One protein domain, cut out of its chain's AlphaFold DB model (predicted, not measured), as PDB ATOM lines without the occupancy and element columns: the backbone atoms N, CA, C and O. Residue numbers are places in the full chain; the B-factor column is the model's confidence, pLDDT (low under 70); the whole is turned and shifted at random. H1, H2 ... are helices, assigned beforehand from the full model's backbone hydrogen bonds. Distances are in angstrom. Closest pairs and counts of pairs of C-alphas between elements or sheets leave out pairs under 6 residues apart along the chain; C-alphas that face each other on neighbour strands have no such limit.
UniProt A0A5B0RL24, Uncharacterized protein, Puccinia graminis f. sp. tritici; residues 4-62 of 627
ATOM      1  N   GLN A   4      42.500  33.842  77.799       86.19
ATOM      2  CA  GLN A   4      42.859  35.263  77.831       86.19
ATOM      3  C   GLN A   4      42.475  36.005  76.537       86.19
ATOM      4  O   GLN A   4      42.066  37.158  76.557       86.19
ATOM      5  N   THR A   5      42.575  35.342  75.384       85.25
ATOM      6  CA  THR A   5      42.181  35.939  74.103       85.25
ATOM      7  C   THR A   5      40.662  36.049  73.979       85.25
ATOM      8  O   THR A   5      40.171  36.978  73.348       85.25
ATOM      9  N   ILE A   6      39.916  35.126  74.594       83.69
ATOM     10  CA  ILE A   6      38.451  35.167  74.634       83.69
ATOM     11  C   ILE A   6      38.006  36.352  75.491       83.69
ATOM     12  O   ILE A   6      37.204  37.154  75.030       83.69
ATOM     13  N   ILE A   7      38.559  36.520  76.696       89.62
ATOM     14  CA  ILE A   7      38.123  37.612  77.577       89.62
ATOM     15  C   ILE A   7      38.419  38.997  76.988       89.62
ATOM     16  O   ILE A   7      37.583  39.885  77.110       89.62
ATOM     17  N   THR A   8      39.540  39.151  76.273       86.12
ATOM     18  CA  THR A   8      39.892  40.410  75.600       86.12
ATOM     19  C   THR A   8      39.085  40.662  74.333       86.12
ATOM     20  O   THR A   8      38.737  41.800  74.046       86.12
ATOM     21  N   ALA A   9      38.721  39.620  73.582       86.75
ATOM     22  CA  ALA A   9      37.870  39.781  72.402       86.75
ATOM     23  C   ALA A   9      36.431  40.208  72.746       86.75
ATOM     24  O   ALA A   9      35.759  40.794  71.901       86.75
ATOM     25  N   TYR A  10      35.967  39.900  73.959       84.94
ATOM     26  CA  TYR A  10      34.626  40.241  74.438       84.94
ATOM     27  C   TYR A  10      34.610  41.393  75.464       84.94
ATOM     28  O   TYR A  10      33.539  41.696  75.978       84.94
ATOM     29  N   GLU A  11      35.754  42.035  75.746       88.44
ATOM     30  CA  GLU A  11      35.890  43.169  76.686       88.44
ATOM     31  C   GLU A  11      35.368  42.872  78.111       88.44
ATOM     32  O   GLU A  11      34.746  43.711  78.764       88.44
ATOM     33  N   ILE A  12      35.596  41.650  78.608       89.31
ATOM     34  CA  ILE A  12      35.090  41.193  79.918       89.31
ATOM     35  C   ILE A  12      36.177  41.082  80.993       89.31
ATOM     36  O   ILE A  12      35.951  40.456  82.030       89.31
ATOM     37  N   GLU A  13      37.360  41.677  80.802       87.25
ATOM     38  CA  GLU A  13      38.496  41.530  81.731       87.25
ATOM     39  C   GLU A  13      38.209  42.024  83.156       87.25
ATOM     40  O   GLU A  13      38.816  41.538  84.108       87.25
ATOM     41  N   GLN A  14      37.263  42.950  83.314       86.88
ATOM     42  CA  GLN A  14      36.874  43.535  84.603       86.88
ATOM     43  C   GLN A  14      35.583  42.929  85.186       86.88
ATOM     44  O   GLN A  14      35.036  43.468  86.145       86.88
ATOM     45  N   LEU A  15      35.069  41.830  84.614       86.19
ATOM     46  CA  LEU A  15      33.795  41.208  85.003       86.19
ATOM     47  C   LEU A  15      33.994  39.744  85.452       86.19
ATOM     48  O   LEU A  15      33.763  38.825  84.662       86.19
ATOM     49  N   PRO A  16      34.397  39.495  86.715       79.81
ATOM     50  CA  PRO A  16      34.750  38.157  87.203       79.81
ATOM     51  C   PRO A  16      33.611  37.135  87.105       79.81
ATOM     52  O   PRO A  16      33.831  36.008  86.675       79.81
ATOM     53  N   GLU A  17      32.379  37.538  87.428       80.06
ATOM     54  CA  GLU A  17      31.198  36.664  87.336       80.06
ATOM     55  C   GLU A  17      30.933  36.217  85.890       80.06
ATOM     56  O   GLU A  17      30.586  35.066  85.621       80.06
ATOM     57  N   LEU A  18      31.164  37.118  84.932       82.06
ATOM     58  CA  LEU A  18      30.975  36.835  83.515       82.06
ATOM     59  C   LEU A  18      32.109  35.960  82.965       82.06
ATOM     60  O   LEU A  18      31.856  35.060  82.169       82.06
ATOM     61  N   GLN A  19      33.346  36.156  83.429       86.88
ATOM     62  CA  GLN A  19      34.466  35.256  83.125       86.88
ATOM     63  C   GLN A  19      34.223  33.846  83.671       86.88
ATOM     64  O   GLN A  19      34.534  32.853  83.000       86.88
ATOM     65  N   GLU A  20      33.639  33.739  84.864       80.56
ATOM     66  CA  GLU A  20      33.305  32.456  85.463       80.56
ATOM     67  C   GLU A  20      32.312  31.679  84.588       80.56
ATOM     68  O   GLU A  20      32.578  30.519  84.246       80.56
ATOM     69  N   GLU A  21      31.244  32.332  84.132       82.25
ATOM     70  CA  GLU A  21      30.237  31.728  83.259       82.25
ATOM     71  C   GLU A  21      30.775  31.438  81.845       82.25
ATOM     72  O   GLU A  21      30.567  30.350  81.303       82.25
ATOM     73  N   VAL A  22      31.565  32.345  81.265       86.31
ATOM     74  CA  VAL A  22      32.191  32.145  79.944       86.31
ATOM     75  C   VAL A  22      33.179  30.979  79.968       86.31
ATOM     76  O   VAL A  22      33.185  30.162  79.046       86.31
ATOM     77  N   SER A  23      33.968  30.820  81.037       85.75
ATOM     78  CA  SER A  23      34.843  29.648  81.200       85.75
ATOM     79  C   SER A  23      34.049  28.342  81.291       85.75
ATOM     80  O   SER A  23      34.493  27.319  80.771       85.75
ATOM     81  N   ARG A  24      32.863  28.367  81.916       81.44
ATOM     82  CA  ARG A  24      31.968  27.211  82.047       81.44
ATOM     83  C   ARG A  24      31.428  26.795  80.684       81.44
ATOM     84  O   ARG A  24      31.589  25.639  80.296       81.44
ATOM     85  N   LEU A  25      30.869  27.744  79.937       82.44
ATOM     86  CA  LEU A  25      30.313  27.518  78.601       82.44
ATOM     87  C   LEU A  25      31.390  27.107  77.588       82.44
ATOM     88  O   LEU A  25      31.193  26.161  76.828       82.44
ATOM     89  N   ALA A  26      32.559  27.752  77.608       82.88
ATOM     90  CA  ALA A  26      33.677  27.388  76.741       82.88
ATOM     91  C   ALA A  26      34.205  25.975  77.042       82.88
ATOM     92  O   ALA A  26      34.541  25.227  76.119       82.88
ATOM     93  N   CYS A  27      34.255  25.587  78.321       76.56
ATOM     94  CA  CYS A  27      34.646  24.241  78.732       76.56
ATOM     95  C   CYS A  27      33.604  23.191  78.306       76.56
ATOM     96  O   CYS A  27      33.995  22.163  77.763       76.56
ATOM     97  N   LEU A  28      32.303  23.484  78.435       74.62
ATOM     98  CA  LEU A  28      31.202  22.655  77.910       74.62
ATOM     99  C   LEU A  28      31.290  22.459  76.391       74.62
ATOM    100  O   LEU A  28      31.119  21.351  75.897       74.62
ATOM    101  N   LEU A  29      31.593  23.518  75.642       78.12
ATOM    102  CA  LEU A  29      31.726  23.458  74.183       78.12
ATOM    103  C   LEU A  29      32.938  22.636  73.735       78.12
ATOM    104  O   LEU A  29      32.854  21.876  72.773       78.12
ATOM    105  N   ARG A  30      34.081  22.796  74.409       73.31
ATOM    106  CA  ARG A  30      35.349  22.174  73.994       73.31
ATOM    107  C   ARG A  30      35.577  20.786  74.594       73.31
ATOM    108  O   ARG A  30      36.286  19.974  74.002       73.31
ATOM    109  N   HIS A  31      34.986  20.515  75.754       71.12
ATOM    110  CA  HIS A  31      35.112  19.269  76.510       71.12
ATOM    111  C   HIS A  31      33.740  18.771  77.026       71.12
ATOM    112  O   HIS A  31      33.588  18.538  78.229       71.12
ATOM    113  N   PRO A  32      32.749  18.552  76.135       60.47
ATOM    114  CA  PRO A  32      31.350  18.302  76.513       60.47
ATOM    115  C   PRO A  32      31.145  17.078  77.414       60.47
ATOM    116  O   PRO A  32      30.307  17.106  78.308       60.47
ATOM    117  N   LEU A  33      31.947  16.022  77.240       49.72
ATOM    118  CA  LEU A  33      31.861  14.791  78.039       49.72
ATOM    119  C   LEU A  33      32.479  14.915  79.447       49.72
ATOM    120  O   LEU A  33      32.251  14.052  80.286       49.72
ATOM    121  N   LEU A  34      33.286  15.951  79.713       52.53
ATOM    122  CA  LEU A  34      34.062  16.095  80.955       52.53
ATOM    123  C   LEU A  34      33.460  17.121  81.926       52.53
ATOM    124  O   LEU A  34      33.689  17.023  83.129       52.53
ATOM    125  N   SER A  35      32.682  18.092  81.437       50.09
ATOM    126  CA  SER A  35      32.123  19.170  82.270       50.09
ATOM    127  C   SER A  35      30.750  18.859  82.878       50.09
ATOM    128  O   SER A  35      30.265  19.642  83.688       50.09
ATOM    129  N   LEU A  36      30.109  17.751  82.488       46.16
ATOM    130  CA  LEU A  36      28.806  17.322  83.022       46.16
ATOM    131  C   LEU A  36      28.918  16.591  84.374       46.16
ATOM    132  O   LEU A  36      27.917  16.457  85.067       46.16
ATOM    133  N   ALA A  37      30.120  16.142  84.763       43.50
ATOM    134  CA  ALA A  37      30.314  15.209  85.878       43.50
ATOM    135  C   ALA A  37      30.850  15.828  87.186       43.50
ATOM    136  O   ALA A  37      30.890  15.145  88.203       43.50
ATOM    137  N   SER A  38      31.280  17.097  87.215       47.22
ATOM    138  CA  SER A  38      31.783  17.710  88.459       47.22
ATOM    139  C   SER A  38      31.699  19.240  88.467       47.22
ATOM    140  O   SER A  38      31.826  19.895  87.431       47.22
ATOM    141  N   LYS A  39      31.517  19.840  89.655       57.59
ATOM    142  CA  LYS A  39      31.697  21.287  89.886       57.59
ATOM    143  C   LYS A  39      33.195  21.634  89.821       57.59
ATOM    144  O   LYS A  39      33.845  21.834  90.842       57.59
ATOM    145  N   ILE A  40      33.765  21.650  88.617       66.94
ATOM    146  CA  ILE A  40      35.152  22.072  88.355       66.94
ATOM    147  C   ILE A  40      35.232  23.582  88.579       66.94
ATOM    148  O   ILE A  40      34.385  24.287  88.048       66.94
ATOM    149  N   ASN A  41      36.209  24.096  89.329       73.88
ATOM    150  CA  ASN A  41      36.350  25.540  89.562       73.88
ATOM    151  C   ASN A  41      36.847  26.305  88.313       73.88
ATOM    152  O   ASN A  41      37.328  25.703  87.351       73.88
ATOM    153  N   HIS A  42      36.713  27.635  88.327       79.56
ATOM    154  CA  HIS A  42      37.084  28.515  87.215       79.56
ATOM    155  C   HIS A  42      38.522  28.293  86.721       79.56
ATOM    156  O   HIS A  42      38.721  27.983  85.548       79.56
ATOM    157  N   ASP A  43      39.505  28.343  87.618       79.25
ATOM    158  CA  ASP A  43      40.928  28.275  87.263       79.25
ATOM    159  C   ASP A  43      41.300  26.979  86.541       79.25
ATOM    160  O   ASP A  43      42.066  26.979  85.577       79.25
ATOM    161  N   ARG A  44      40.713  25.849  86.954       72.06
ATOM    162  CA  ARG A  44      40.947  24.557  86.299       72.06
ATOM    163  C   ARG A  44      40.295  24.478  84.924       72.06
ATOM    164  O   ARG A  44      40.877  23.873  84.023       72.06
ATOM    165  N   ARG A  45      39.123  25.102  84.739       82.56
ATOM    166  CA  ARG A  45      38.490  25.227  83.414       82.56
ATOM    167  C   ARG A  45      39.367  26.058  82.484       82.56
ATOM    168  O   ARG A  45      39.617  25.629  81.361       82.56
ATOM    169  N   VAL A  46      39.877  27.191  82.962       83.19
ATOM    170  CA  VAL A  46      40.785  28.068  82.209       83.19
ATOM    171  C   VAL A  46      42.071  27.334  81.836       83.19
ATOM    172  O   VAL A  46      42.406  27.254  80.656       83.19
ATOM    173  N   ALA A  47      42.724  26.689  82.805       79.75
ATOM    174  CA  ALA A  47      43.935  25.914  82.560       79.75
ATOM    175  C   ALA A  47      43.707  24.825  81.501       79.75
ATOM    176  O   ALA A  47      44.511  24.685  80.586       79.75
ATOM    177  N   ALA A  48      42.591  24.091  81.570       77.50
ATOM    178  CA  ALA A  48      42.254  23.075  80.577       77.50
ATOM    179  C   ALA A  48      42.031  23.667  79.176       77.50
ATOM    180  O   ALA A  48      42.553  23.126  78.197       77.50
ATOM    181  N   LEU A  49      41.317  24.794  79.078       83.19
ATOM    182  CA  LEU A  49      41.101  25.527  77.826       83.19
ATOM    183  C   LEU A  49      42.421  26.043  77.227       83.19
ATOM    184  O   LEU A  49      42.575  26.057  76.003       83.19
ATOM    185  N   ASP A  50      43.393  26.405  78.053       85.00
ATOM    186  CA  ASP A  50      44.687  26.918  77.596       85.00
ATOM    187  C   ASP A  50      45.649  25.824  77.131       85.00
ATOM    188  O   ASP A  50      46.574  26.088  76.355       85.00
ATOM    189  N   THR A  51      45.406  24.567  77.511       76.19
ATOM    190  CA  THR A  51      46.197  23.457  76.983       76.19
ATOM    191  C   THR A  51      45.905  23.191  75.501       76.19
ATOM    192  O   THR A  51      44.781  23.295  74.996       76.19
ATOM    193  N   LYS A  52      46.962  22.807  74.774       72.75
ATOM    194  CA  LYS A  52      46.866  22.326  73.384       72.75
ATOM    195  C   LYS A  52      46.617  20.818  73.298       72.75
ATOM    196  O   LYS A  52      46.204  20.338  72.249       72.75
ATOM    197  N   SER A  53      46.866  20.082  74.383       70.19
ATOM    198  CA  SER A  53      46.717  18.628  74.437       70.19
ATOM    199  C   SER A  53      45.407  18.224  75.106       70.19
ATOM    200  O   SER A  53      45.155  18.575  76.259       70.19
ATOM    201  N   TYR A  54      44.615  17.401  74.416       61.25
ATOM    202  CA  TYR A  54      43.387  16.826  74.965       61.25
ATOM    203  C   TYR A  54      43.643  15.981  76.225       61.25
ATOM    204  O   TYR A  54      42.843  16.010  77.157       61.25
ATOM    205  N   SER A  55      44.777  15.274  76.306       52.00
ATOM    206  CA  SER A  55      45.123  14.459  77.479       52.00
ATOM    207  C   SER A  55      45.466  15.307  78.710       52.00
ATOM    208  O   SER A  55      45.084  14.953  79.825       52.00
ATOM    209  N   GLN A  56      46.114  16.460  78.516       59.41
ATOM    210  CA  GLN A  56      46.405  17.410  79.596       59.41
ATOM    211  C   GLN A  56      45.134  18.118  80.068       59.41
ATOM    212  O   GLN A  56      44.893  18.171  81.273       59.41
ATOM    213  N   ALA A  57      44.277  18.565  79.140       61.88
ATOM    214  CA  ALA A  57      42.955  19.098  79.473       61.88
ATOM    215  C   ALA A  57      42.142  18.087  80.297       61.88
ATOM    216  O   ALA A  57      41.615  18.418  81.354       61.88
ATOM    217  N   LYS A  58      42.116  16.817  79.874       62.00
ATOM    218  CA  LYS A  58      41.431  15.729  80.586       62.00
ATOM    219  C   LYS A  58      41.991  15.503  81.992       62.00
ATOM    220  O   LYS A  58      41.215  15.300  82.918       62.00
ATOM    221  N   SER A  59      43.309  15.575  82.185       59.44
ATOM    222  CA  SER A  59      43.918  15.482  83.521       59.44
ATOM    223  C   SER A  59      43.553  16.662  84.423       59.44
ATOM    224  O   SER A  59      43.361  16.471  85.619       59.44
ATOM    225  N   LEU A  60      43.467  17.873  83.868       62.81
ATOM    226  CA  LEU A  60      43.128  19.085  84.618       62.81
ATOM    227  C   LEU A  60      41.647  19.138  84.999       62.81
ATOM    228  O   LEU A  60      41.318  19.738  86.020       62.81
ATOM    229  N   LEU A  61      40.782  18.498  84.210       62.69
ATOM    230  CA  LEU A  61      39.332  18.445  84.414       62.69
ATOM    231  C   LEU A  61      38.857  17.223  85.217       62.69
ATOM    232  O   LEU A  61      37.732  17.231  85.705       62.69
ATOM    233  N   ARG A  62      39.686  16.184  85.388       57.12
ATOM    234  CA  ARG A  62      39.385  15.061  86.296       57.12
ATOM    235  C   ARG A  62      39.294  15.556  87.740       57.12
ATOM    236  O   ARG A  62      40.093  16.396  88.140       57.12
TER     237      ARG A  62
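AT A GLANCE: This is residues 4 to 62 of the 627 residues of an uncharacterized protein of Puccinia graminis f. sp. tritici (UniProt A0A5B0RL24). A short helical hairpin, H3 and H4, has the longer helix H2 packed across its H3 arm at a steep tilt, while the small helix H1 sits off to one side, near H2 and away from the hairpin. A long loop, residues 31 to 41, leaves the end of H2 and folds back to the start of H3. The printed part has 59 residues with four named helices, in the order H1, H2, H3, H4, and no named strand; the class is all helix. It is compact, with a radius of gyration of the C-alphas of 11.1 A, and its C-alphas span 30 by 22 by 16 A along their three main axes.

IN THESE COORDINATES: H1 is residues 4 to 9, from Gln 4 with its C-alpha at (42.859, 35.263, 77.831) to Ala 9. After a short link of 6 residues comes H2, residues 16 to 30, the longest helix by residues; its first and last C-alphas, at (34.750, 38.157, 87.203) and (35.349, 22.174, 73.994), are 20.7 A apart. H3 is residues 42 to 50, 12.4 A from first to last C-alpha. H4 is residues 54 to 61, 10.4 A long, and ends at Leu 61 with its C-alpha at (39.332, 18.445, 84.414).

HOW THE PARTS SIT: H1 and H2 are close but not clearly touching; their closest C-alphas, those of Ile 7 and Gln 19, are 7.1 A apart. Their lines are about perpendicular, at 75 degrees. H2 touches H3, and the closest C-alphas, those of Glu 20 and His 42, are 5.7 A apart. H2 and H3 run the same way at a steep tilt of 46 degrees. H3 touches H4, with the closest C-alphas, those of Ala 48 and Ala 57, 4.2 A apart. These two form a helical hairpin and run opposite ways at a shallow tilt of 5 degrees. H1 is apart from H3 and from H4, and H2 is apart from H4. In H1, H2, H3 and H4 every O i to N i+4 pair is within hydrogen-bond range.

THE WHOLE: The two C-alphas farthest apart, those of Gln 14 and Ser 55, are 31.1 A from each other, and the first and last printed C-alphas, those of Gln 4 and Arg 62, are 22.2 A apart. The printed part has no cut. The link from H2 to H3, 11 residues, is long, and the link from H3 to H4, 3 residues, is tight. The mean pLDDT of the printed part is 73.8; residues 32 to 40 and 54 to 62 are under 70, and H4 has a mean of 60.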